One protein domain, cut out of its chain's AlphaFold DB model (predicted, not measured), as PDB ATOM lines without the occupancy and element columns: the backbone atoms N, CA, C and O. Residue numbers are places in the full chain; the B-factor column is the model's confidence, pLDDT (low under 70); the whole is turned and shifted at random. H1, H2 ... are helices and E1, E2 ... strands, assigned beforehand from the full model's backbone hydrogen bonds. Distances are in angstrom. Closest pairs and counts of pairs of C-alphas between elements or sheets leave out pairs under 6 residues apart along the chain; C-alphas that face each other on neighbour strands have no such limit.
ATOM      1  N   GLY A 145      30.437 -33.909 -64.534       96.31
ATOM      2  CA  GLY A 145      29.842 -33.133 -65.620       96.31
ATOM      3  C   GLY A 145      28.549 -33.753 -66.154       96.31
ATOM      4  O   GLY A 145      28.439 -34.971 -66.271       96.31
ATOM      5  N   LEU A 146      27.594 -32.906 -66.533       96.75
ATOM      6  CA  LEU A 146      26.355 -33.265 -67.217       96.75
ATOM      7  C   LEU A 146      26.233 -32.449 -68.506       96.75
ATOM      8  O   LEU A 146      26.107 -31.226 -68.458       96.75
ATOM      9  N   CYS A 147      26.219 -33.129 -69.650       96.38
ATOM     10  CA  CYS A 147      25.921 -32.528 -70.945       96.38
ATOM     11  C   CYS A 147      24.519 -32.957 -71.383       96.38
ATOM     12  O   CYS A 147      24.262 -34.142 -71.584       96.38
ATOM     13  N   TYR A 148      23.612 -31.993 -71.511       95.12
ATOM     14  CA  TYR A 148      22.245 -32.216 -71.966       95.12
ATOM     15  C   TYR A 148      21.751 -30.983 -72.725       95.12
ATOM     16  O   TYR A 148      21.884 -29.862 -72.237       95.12
ATOM     17  N   ASP A 149      21.157 -31.201 -73.898       93.12
ATOM     18  CA  ASP A 149      20.508 -30.164 -74.697       93.12
ATOM     19  C   ASP A 149      19.138 -30.669 -75.161       93.12
ATOM     20  O   ASP A 149      19.012 -31.748 -75.744       93.12
ATOM     21  N   ILE A 150      18.096 -29.874 -74.908       89.94
ATOM     22  CA  ILE A 150      16.715 -30.193 -75.282       89.94
ATOM     23  C   ILE A 150      16.550 -30.378 -76.795       89.94
ATOM     24  O   ILE A 150      15.675 -31.128 -77.231       89.94
ATOM     25  N   ARG A 151      17.401 -29.737 -77.605       89.44
ATOM     26  CA  ARG A 151      17.337 -29.794 -79.066       89.44
ATOM     27  C   ARG A 151      17.665 -31.177 -79.616       89.44
ATOM     28  O   ARG A 151      17.111 -31.553 -80.643       89.44
ATOM     29  N   MET A 152      18.462 -31.967 -78.892       87.94
ATOM     30  CA  MET A 152      18.749 -33.366 -79.239       87.94
ATOM     31  C   MET A 152      17.506 -34.263 -79.136       87.94
ATOM     32  O   MET A 152      17.524 -35.419 -79.532       87.94
ATOM     33  N   ARG A 153      16.387 -33.751 -78.612       83.88
ATOM     34  CA  ARG A 153      15.108 -34.460 -78.656       83.88
ATOM     35  C   ARG A 153      14.432 -34.367 -80.030       83.88
ATOM     36  O   ARG A 153      13.515 -35.137 -80.302       83.88
ATOM     37  N   TYR A 154      14.854 -33.431 -80.882       80.44
ATOM     38  CA  TYR A 154      14.297 -33.202 -82.216       80.44
ATOM     39  C   TYR A 154      15.081 -33.963 -83.294       80.44
ATOM     40  O   TYR A 154      15.604 -33.370 -84.233       80.44
ATOM     41  N   HIS A 155      15.138 -35.288 -83.181       70.62
ATOM     42  CA  HIS A 155      15.513 -36.145 -84.305       70.62
ATOM     43  C   HIS A 155      14.214 -36.641 -84.953       70.62
ATOM     44  O   HIS A 155      13.619 -37.616 -84.509       70.62
ATOM     45  N   CYS A 156      13.700 -35.898 -85.937       56.38
ATOM     46  CA  CYS A 156      12.556 -36.346 -86.732       56.38
ATOM     47  C   CYS A 156      13.071 -37.200 -87.891       56.38
ATOM     48  O   CYS A 156      13.813 -36.699 -88.734       56.38
ATOM     49  N   GLU A 157      12.649 -38.462 -87.946       58.69
ATOM     50  CA  GLU A 157      12.805 -39.329 -89.113       58.69
ATOM     51  C   GLU A 157      12.289 -38.584 -90.355       58.69
ATOM     52  O   GLU A 157      11.102 -38.277 -90.474       58.69
ATOM     53  N   VAL A 158      13.186 -38.228 -91.279       55.53
ATOM     54  CA  VAL A 158      12.837 -37.360 -92.419       55.53
ATOM     55  C   VAL A 158      12.002 -38.115 -93.468       55.53
ATOM     56  O   VAL A 158      11.435 -37.495 -94.366       55.53
ATOM     57  N   LYS A 159      11.852 -39.443 -93.353       56.34
ATOM     58  CA  LYS A 159      10.922 -40.249 -94.158       56.34
ATOM     59  C   LYS A 159      10.399 -41.447 -93.354       56.34
ATOM     60  O   LYS A 159      11.210 -42.275 -92.952       56.34
ATOM     61  N   PRO A 160       9.073 -41.623 -93.208       55.25
ATOM     62  CA  PRO A 160       8.473 -42.813 -92.607       55.25
ATOM     63  C   PRO A 160       8.456 -43.966 -93.623       55.25
ATOM     64  O   PRO A 160       7.411 -44.518 -93.963       55.25
ATOM     65  N   THR A 161       9.617 -44.288 -94.190       58.09
ATOM     66  CA  THR A 161       9.794 -45.421 -95.097       58.09
ATOM     67  C   THR A 161      10.716 -46.422 -94.420       58.09
ATOM     68  O   THR A 161      11.905 -46.468 -94.703       58.09
ATOM     69  N   LEU A 162      10.127 -47.219 -93.527       55.97
ATOM     70  CA  LEU A 162      10.602 -48.533 -93.075       55.97
ATOM     71  C   LEU A 162      11.852 -48.634 -92.188       55.97
ATOM     72  O   LEU A 162      12.119 -49.745 -91.737       55.97
ATOM     73  N   ASP A 163      12.556 -47.552 -91.865       58.97
ATOM     74  CA  ASP A 163      13.669 -47.622 -90.907       58.97
ATOM     75  C   ASP A 163      13.235 -47.052 -89.554       58.97
ATOM     76  O   ASP A 163      13.234 -45.842 -89.337       58.97
ATOM     77  N   VAL A 164      12.757 -47.939 -88.674       68.19
ATOM     78  CA  VAL A 164      12.442 -47.599 -87.282       68.19
ATOM     79  C   VAL A 164      13.760 -47.230 -86.622       68.19
ATOM     80  O   VAL A 164      14.606 -48.104 -86.426       68.19
ATOM     81  N   HIS A 165      13.944 -45.953 -86.287       67.06
ATOM     82  CA  HIS A 165      15.187 -45.521 -85.671       67.06
ATOM     83  C   HIS A 165      15.410 -46.317 -84.368       67.06
ATOM     84  O   HIS A 165      14.523 -46.333 -83.507       67.06
ATOM     85  N   PRO A 166      16.564 -46.993 -84.188       77.50
ATOM     86  CA  PRO A 166      16.778 -47.877 -83.038       77.50
ATOM     87  C   PRO A 166      16.851 -47.118 -81.704       77.50
ATOM     88  O   PRO A 166      16.724 -47.722 -80.642       77.50
ATOM     89  N   GLU A 167      17.038 -45.798 -81.750       82.81
ATOM     90  CA  GLU A 167      17.074 -44.912 -80.585       82.81
ATOM     91  C   GLU A 167      15.828 -44.011 -80.534       82.81
ATOM     92  O   GLU A 167      15.553 -43.302 -81.503       82.81
ATOM     93  N   ASP A 168      15.118 -43.980 -79.395       84.81
ATOM     94  CA  ASP A 168      14.044 -43.008 -79.120       84.81
ATOM     95  C   ASP A 168      14.649 -41.685 -78.612       84.81
ATOM     96  O   ASP A 168      15.185 -41.649 -77.496       84.81
ATOM     97  N   PRO A 169      14.494 -40.558 -79.334       85.31
ATOM     98  CA  PRO A 169      15.009 -39.256 -78.905       85.31
ATOM     99  C   PRO A 169      14.472 -38.801 -77.541       85.31
ATOM    100  O   PRO A 169      15.051 -37.937 -76.883       85.31
ATOM    101  N   ARG A 170      13.354 -39.365 -77.061       87.62
ATOM    102  CA  ARG A 170      12.821 -39.070 -75.724       87.62
ATOM    103  C   ARG A 170      13.642 -39.693 -74.596       87.62
ATOM    104  O   ARG A 170      13.511 -39.210 -73.469       87.62
ATOM    105  N   ARG A 171      14.486 -40.697 -74.854       91.56
ATOM    106  CA  ARG A 171      15.291 -41.376 -73.825       91.56
ATOM    107  C   ARG A 171      16.139 -40.389 -73.022       91.56
ATOM    108  O   ARG A 171      16.057 -40.370 -71.795       91.56
ATOM    109  N   ILE A 172      16.868 -39.505 -73.702       93.00
ATOM    110  CA  ILE A 172      17.714 -38.490 -73.055       93.00
ATOM    111  C   ILE A 172      16.914 -37.517 -72.177       93.00
ATOM    112  O   ILE A 172      17.389 -37.092 -71.128       93.00
ATOM    113  N   TYR A 173      15.674 -37.202 -72.562       92.81
ATOM    114  CA  TYR A 173      14.799 -36.325 -71.787       92.81
ATOM    115  C   TYR A 173      14.358 -36.985 -70.479       92.81
ATOM    116  O   TYR A 173      14.358 -36.334 -69.435       92.81
ATOM    117  N   TYR A 174      13.992 -38.268 -70.515       94.19
ATOM    118  CA  TYR A 174      13.588 -38.975 -69.301       94.19
ATOM    119  C   TYR A 174      14.763 -39.194 -68.351       94.19
ATOM    120  O   TYR A 174      14.598 -38.958 -67.159       94.19
ATOM    121  N   ILE A 175      15.952 -39.531 -68.866       95.31
ATOM    122  CA  ILE A 175      17.173 -39.620 -68.048       95.31
ATOM    123  C   ILE A 175      17.411 -38.297 -67.316       95.31
ATOM    124  O   ILE A 175      17.527 -38.277 -66.094       95.31
ATOM    125  N   TYR A 176      17.411 -37.184 -68.049       95.44
ATOM    126  CA  TYR A 176      17.588 -35.863 -67.460       95.44
ATOM    127  C   TYR A 176      16.536 -35.549 -66.387       95.44
ATOM    128  O   TYR A 176      16.871 -35.101 -65.293       95.44
ATOM    129  N   LYS A 177      15.260 -35.845 -66.665       94.31
ATOM    130  CA  LYS A 177      14.167 -35.608 -65.719       94.31
ATOM    131  C   LYS A 177      14.327 -36.416 -64.431       94.31
ATOM    132  O   LYS A 177      14.059 -35.880 -63.358       94.31
ATOM    133  N   GLU A 178      14.755 -37.674 -64.517       96.25
ATOM    134  CA  GLU A 178      15.020 -38.493 -63.330       96.25
ATOM    135  C   GLU A 178      16.221 -37.969 -62.529       96.25
ATOM    136  O   GLU A 178      16.150 -37.922 -61.302       96.25
ATOM    137  N   LEU A 179      17.273 -37.467 -63.188       95.75
ATOM    138  CA  LEU A 179      18.397 -36.816 -62.498       95.75
ATOM    139  C   LEU A 179      17.958 -35.553 -61.736       95.75
ATOM    140  O   LEU A 179      18.382 -35.344 -60.597       95.75
ATOM    141  N   CYS A 180      17.081 -34.734 -62.326       94.88
ATOM    142  CA  CYS A 180      16.505 -33.572 -61.644       94.88
ATOM    143  C   CYS A 180      15.632 -33.990 -60.450       94.88
ATOM    144  O   CYS A 180      15.772 -33.439 -59.362       94.88
ATOM    145  N   LYS A 181      14.767 -35.001 -60.616       94.06
ATOM    146  CA  LYS A 181      13.922 -35.531 -59.526       94.06
ATOM    147  C   LYS A 181      14.735 -36.104 -58.367       94.06
ATOM    148  O   LYS A 181      14.336 -35.953 -57.218       94.06
ATOM    149  N   ALA A 182      15.865 -36.744 -58.660       94.19
ATOM    150  CA  ALA A 182      16.794 -37.247 -57.653       94.19
ATOM    151  C   ALA A 182      17.559 -36.122 -56.923       94.19
ATOM    152  O   ALA A 182      18.311 -36.397 -55.991       94.19
ATOM    153  N   GLY A 183      17.399 -34.862 -57.344       94.38
ATOM    154  CA  GLY A 183      18.098 -33.718 -56.767       94.38
ATOM    155  C   GLY A 183      19.591 -33.695 -57.092       94.38
ATOM    156  O   GLY A 183      20.362 -33.118 -56.326       94.38
ATOM    157  N   LEU A 184      20.012 -34.335 -58.190       95.00
ATOM    158  CA  LEU A 184      21.409 -34.339 -58.643       95.00
ATOM    159  C   LEU A 184      21.751 -33.121 -59.506       95.00
ATOM    160  O   LEU A 184      22.919 -32.767 -59.640       95.00
ATOM    161  N   VAL A 185      20.742 -32.487 -60.099       94.69
ATOM    162  CA  VAL A 185      20.895 -31.356 -61.016       94.69
ATOM    163  C   VAL A 185      20.284 -30.119 -60.385       94.69
ATOM    164  O   VAL A 185      19.173 -30.174 -59.867       94.69
ATOM    165  N   ASP A 186      20.997 -28.998 -60.466       91.69
ATOM    166  CA  ASP A 186      20.431 -27.683 -60.176       91.69
ATOM    167  C   ASP A 186      19.681 -27.198 -61.421       91.69
ATOM    168  O   ASP A 186      20.266 -26.704 -62.392       91.69
ATOM    169  N   ASP A 187      18.383 -27.490 -61.467       88.00
ATOM    170  CA  ASP A 187      17.482 -27.050 -62.525       88.00
ATOM    171  C   ASP A 187      16.381 -26.158 -61.934       88.00
ATOM    172  O   ASP A 187      15.750 -26.567 -60.952       88.00
ATOM    173  N   PRO A 188      16.138 -24.963 -62.511       85.31
ATOM    174  CA  PRO A 188      15.178 -23.996 -61.978       85.31
ATOM    175  C   PRO A 188      13.729 -24.494 -61.996       85.31
ATOM    176  O   PRO A 188      12.930 -24.041 -61.177       85.31
ATOM    177  N   ASP A 189      13.393 -25.423 -62.893       83.31
ATOM    178  CA  ASP A 189      12.061 -26.019 -63.017       83.31
ATOM    179  C   ASP A 189      11.891 -27.247 -62.100       83.31
ATOM    180  O   ASP A 189      10.826 -27.872 -62.066       83.31
ATOM    181  N   SER A 190      12.934 -27.616 -61.351       83.62
ATOM    182  CA  SER A 190      12.956 -28.771 -60.455       83.62
ATOM    183  C   SER A 190      13.158 -28.381 -58.988       83.62
ATOM    184  O   SER A 190      13.428 -27.231 -58.641       83.62
ATOM    185  N   SER A 191      13.000 -29.353 -58.086       78.94
ATOM    186  CA  SER A 191      13.363 -29.172 -56.681       78.94
ATOM    187  C   SER A 191      14.852 -28.854 -56.542       78.94
ATOM    188  O   SER A 191      15.668 -29.397 -57.282       78.94
ATOM    189  N   ARG A 192      15.210 -28.034 -55.546       83.56
ATOM    190  CA  ARG A 192      16.615 -27.724 -55.246       83.56
ATOM    191  C   ARG A 192      17.452 -29.006 -55.102       83.56
ATOM    192  O   ARG A 192      16.929 -29.992 -54.571       83.56
ATOM    193  N   PRO A 193      18.738 -28.980 -55.496       86.94
ATOM    194  CA  PRO A 193      19.618 -30.128 -55.344       86.94
ATOM    195  C   PRO A 193      19.648 -30.656 -53.909       86.94
ATOM    196  O   PRO A 193      19.713 -29.885 -52.951       86.94
ATOM    197  N   LEU A 194      19.623 -31.981 -53.777       89.19
ATOM    198  CA  LEU A 194      19.705 -32.685 -52.495       89.19
ATOM    199  C   LEU A 194      21.151 -33.025 -52.118       89.19
ATOM    200  O   LEU A 194      21.438 -33.334 -50.962       89.19
ATOM    201  N   VAL A 195      22.062 -32.979 -53.092       89.69
ATOM    202  CA  VAL A 195      23.476 -33.319 -52.914       89.69
ATOM    203  C   VAL A 195      24.329 -32.083 -52.614       89.69
ATOM    204  O   VAL A 195      24.047 -30.999 -53.128       89.69
ATOM    205  N   PRO A 196      25.413 -32.229 -51.828       90.38
ATOM    206  CA  PRO A 196      26.315 -31.118 -51.510       90.38
ATOM    207  C   PRO A 196      27.059 -30.581 -52.739       90.38
ATOM    208  O   PRO A 196      27.421 -29.408 -52.774       90.38
ATOM    209  N   GLN A 197      27.283 -31.432 -53.743       92.25
ATOM    210  CA  GLN A 197      27.948 -31.082 -54.994       92.25
ATOM    211  C   GLN A 197      27.088 -31.558 -56.173       92.25
ATOM    212  O   GLN A 197      27.183 -32.722 -56.567       92.25
ATOM    213  N   PRO A 198      26.207 -30.691 -56.706       94.44
ATOM    214  CA  PRO A 198      25.379 -31.009 -57.866       94.44
ATOM    215  C   PRO A 198      26.214 -31.258 -59.126       94.44
ATOM    216  O   PRO A 198      27.374 -30.848 -59.220       94.44
ATOM    217  N   LEU A 199      25.603 -31.906 -60.117       95.38
ATOM    218  CA  LEU A 199      26.213 -32.113 -61.425       95.38
ATOM    219  C   LEU A 199      26.478 -30.772 -62.117       95.38
ATOM    220  O   LEU A 199      25.592 -29.922 -62.230       95.38
ATOM    221  N   GLN A 200      27.694 -30.609 -62.631       95.31
ATOM    222  CA  GLN A 200      28.096 -29.401 -63.340       95.31
ATOM    223  C   GLN A 200      27.565 -29.439 -64.773       95.31
ATOM    224  O   GLN A 200      27.947 -30.307 -65.557       95.31
ATOM    225  N   ARG A 201      26.732 -28.468 -65.153       94.75
ATOM    226  CA  ARG A 201      26.245 -28.369 -66.534       94.75
ATOM    227  C   ARG A 201      27.354 -27.979 -67.501       94.75
ATOM    228  O   ARG A 201      28.055 -26.989 -67.296       94.75
ATOM    229  N   ILE A 202      27.441 -28.730 -68.590       96.38
ATOM    230  CA  ILE A 202      28.304 -28.472 -69.736       96.38
ATOM    231  C   ILE A 202      27.393 -28.241 -70.941       96.38
ATOM    232  O   ILE A 202      26.523 -29.061 -71.236       96.38
ATOM    233  N   GLY A 203      27.560 -27.101 -71.611       95.25
ATOM    234  CA  GLY A 203      26.776 -26.768 -72.797       95.25
ATOM    235  C   GLY A 203      27.142 -27.669 -73.972       95.25
ATOM    236  O   GLY A 203      28.324 -27.846 -74.269       95.25
ATOM    237  N   ALA A 204      26.131 -28.210 -74.652       95.44
ATOM    238  CA  ALA A 204      26.344 -28.899 -75.914       95.44
ATOM    239  C   ALA A 204      26.756 -27.897 -77.004       95.44
ATOM    240  O   ALA A 204      26.314 -26.745 -77.019       95.44
ATOM    241  N   ARG A 205      27.582 -28.361 -77.938       95.81
ATOM    242  CA  ARG A 205      27.992 -27.622 -79.133       95.81
ATOM    243  C   ARG A 205      28.009 -28.560 -80.329       95.81
ATOM    244  O   ARG A 205      28.144 -29.770 -80.160       95.81
ATOM    245  N   GLU A 206      27.912 -27.990 -81.518       94.94
ATOM    246  CA  GLU A 206      28.148 -28.732 -82.752       94.94
ATOM    247  C   GLU A 206      29.644 -29.059 -82.876       94.94
ATOM    248  O   GLU A 206      30.508 -28.293 -82.422       94.94
ATOM    249  N   ALA A 207      29.940 -30.232 -83.430       95.06
ATOM    250  CA  ALA A 207      31.294 -30.594 -83.823       95.06
ATOM    251  C   ALA A 207      31.623 -29.892 -85.142       95.06
ATOM    252  O   ALA A 207      30.768 -29.821 -86.025       95.06
ATOM    253  N   THR A 208      32.832 -29.347 -85.264       94.94
ATOM    254  CA  THR A 208      33.240 -28.693 -86.516       94.94
ATOM    255  C   THR A 208      33.635 -29.734 -87.563       94.94
ATOM    256  O   THR A 208      33.990 -30.864 -87.219       94.94
ATOM    257  N   GLU A 209      33.600 -29.366 -88.844       94.75
ATOM    258  CA  GLU A 209      34.044 -30.244 -89.936       94.75
ATOM    259  C   GLU A 209      35.481 -30.727 -89.716       94.75
ATOM    260  O   GLU A 209      35.784 -31.903 -89.920       94.75
ATOM    261  N   GLU A 210      36.357 -29.843 -89.232       94.81
ATOM    262  CA  GLU A 210      37.748 -30.179 -88.947       94.81
ATOM    263  C   GLU A 210      37.858 -31.207 -87.820       94.81
ATOM    264  O   GLU A 210      38.682 -32.108 -87.917       94.81
ATOM    265  N   GLU A 211      37.033 -31.098 -86.771       96.19
ATOM    266  CA  GLU A 211      36.997 -32.057 -85.660       96.19
ATOM    267  C   GLU A 211      36.457 -33.421 -86.101       96.19
ATOM    268  O   GLU A 211      37.008 -34.452 -85.713       96.19
ATOM    269  N   ILE A 212      35.406 -33.438 -86.924       96.12
ATOM    270  CA  ILE A 212      34.813 -34.671 -87.461       96.12
ATOM    271  C   ILE A 212      35.812 -35.369 -88.392       96.12
ATOM    272  O   ILE A 212      36.016 -36.581 -88.297       96.12
ATOM    273  N   SER A 213      36.511 -34.594 -89.221       95.19
ATOM    274  CA  SER A 213      37.510 -35.102 -90.167       95.19
ATOM    275  C   SER A 213      38.782 -35.646 -89.495       95.19
ATOM    276  O   SER A 213      39.636 -36.221 -90.166       95.19
ATOM    277  N   LEU A 214      38.943 -35.498 -88.168       95.81
ATOM    278  CA  LEU A 214      40.027 -36.162 -87.420       95.81
ATOM    279  C   LEU A 214      39.815 -37.674 -87.289       95.81
ATOM    280  O   LEU A 214      40.780 -38.407 -87.070       95.81
ATOM    281  N   VAL A 215      38.562 -38.123 -87.356       96.00
ATOM    282  CA  VAL A 215      38.157 -39.523 -87.154       96.00
ATOM    283  C   VAL A 215      37.438 -40.116 -88.363       96.00
ATOM    284  O   VAL A 215      37.410 -41.338 -88.494       96.00
ATOM    285  N   HIS A 216      36.900 -39.279 -89.250       95.25
ATOM    286  CA  HIS A 216      36.176 -39.695 -90.449       95.25
ATOM    287  C   HIS A 216      36.806 -39.122 -91.721       95.25
ATOM    288  O   HIS A 216      37.386 -38.039 -91.705       95.25
ATOM    289  N   ASP A 217      36.656 -39.832 -92.841       93.75
ATOM    290  CA  ASP A 217      37.044 -39.318 -94.154       93.75
ATOM    291  C   ASP A 217      36.090 -38.203 -94.613       93.75
ATOM    292  O   ASP A 217      34.894 -38.218 -94.307       93.75
ATOM    293  N   SER A 218      36.593 -37.261 -95.418       90.00
ATOM    294  CA  SER A 218      35.815 -36.107 -95.900       90.00
ATOM    295  C   SER A 218      34.580 -36.493 -96.721       90.00
ATOM    296  O   SER A 218      33.596 -35.761 -96.743       90.00
ATOM    297  N   GLU A 219      34.612 -37.648 -97.394       90.00
ATOM    298  CA  GLU A 219      33.461 -38.172 -98.140       90.00
ATOM    299  C   GLU A 219      32.286 -38.520 -97.212       90.00
ATOM    300  O   GLU A 219      31.139 -38.282 -97.574       90.00
ATOM    301  N   HIS A 220      32.560 -39.006 -95.994       90.56
ATOM    302  CA  HIS A 220      31.524 -39.354 -95.017       90.56
ATOM    303  C   HIS A 220      30.873 -38.125 -94.379       90.56
ATOM    304  O   HIS A 220      29.705 -38.160 -94.014       90.56
ATOM    305  N   TYR A 221      31.611 -37.023 -94.246       89.12
ATOM    306  CA  TYR A 221      31.036 -35.766 -93.770       89.12
ATOM    307  C   TYR A 221      30.089 -35.133 -94.803       89.12
ATOM    308  O   TYR A 221      29.103 -34.499 -94.437       89.12
ATOM    309  N   ALA A 222      30.384 -35.305 -96.094       84.94
ATOM    310  CA  ALA A 222      29.622 -34.706 -97.187       84.94
ATOM    311  C   ALA A 222      28.371 -35.505 -97.612       84.94
ATOM    312  O   ALA A 222      27.607 -35.004 -98.443       84.94
ATOM    313  N   SER A 223      28.188 -36.731 -97.103       71.56
ATOM    314  CA  SER A 223      27.076 -37.638 -97.443       71.56
ATOM    315  C   SER A 223      25.793 -37.318 -96.686       71.56
ATOM    316  O   SER A 223      24.723 -37.287 -97.336       71.56
TER     317      SER A 223
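What this domain is: This is residues 145 to 223 of the 223 residues of an uncharacterized protein of Emergomyces africanus (UniProt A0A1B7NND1). Little regular structure: a flat, open shape of long loops, with short strands E1 and E2 side by side, H1 meeting one end of the longest helix, H2, and small H3 and H4 far off. Residues 158 to 164 stick out. The printed part has 79 residues, 30 in named elements, mostly helix, ordered E1 H1 H2 E2 H3 H4. It is only just loose, close to extended: radius of gyration of the C-alphas 16.9 A, spans 48 by 32 by 16 A.

Where its parts are: E1, residues 145 to 147, begins at C-alpha 145 (29.842, -33.133, -65.620). E2 is residues 200 to 202, H2 170 to 181, 16.6 A long, H1 150 to 153, H3 209 to 212. H4, 218 to 221, ends at C-alpha 221 (31.036, -35.766, -93.770).

How they stand to each other: E1 and E2 are parallel, at 38 degrees; N 146 and O 200 are 2.8 A apart, within hydrogen-bond range. E1, H1 H2, E2 form a strand-helix-strand unit, parallel strands with helices between, its crossover right-handed. H2 touches H1 with residues 170 to 173 alone; the closest C-alphas, of Arg 153 and Arg 170, are 5.9 A apart. H3 and H4 are close but not clearly touching, C-alphas of Glu 209 and Tyr 221 closest at 7.4 A. In H2 every O i to N i+4 pair is within hydrogen-bond range; H1, H3 and H4 are too short for one.

The domain as a whole: The farthest C-alphas, of Thr 161 and Pro 196, are 48.8 A apart. The printed part has no cut. Links H1 to H2 and H2 to E2 are long. Residues 156 to 165 have pLDDT under 70.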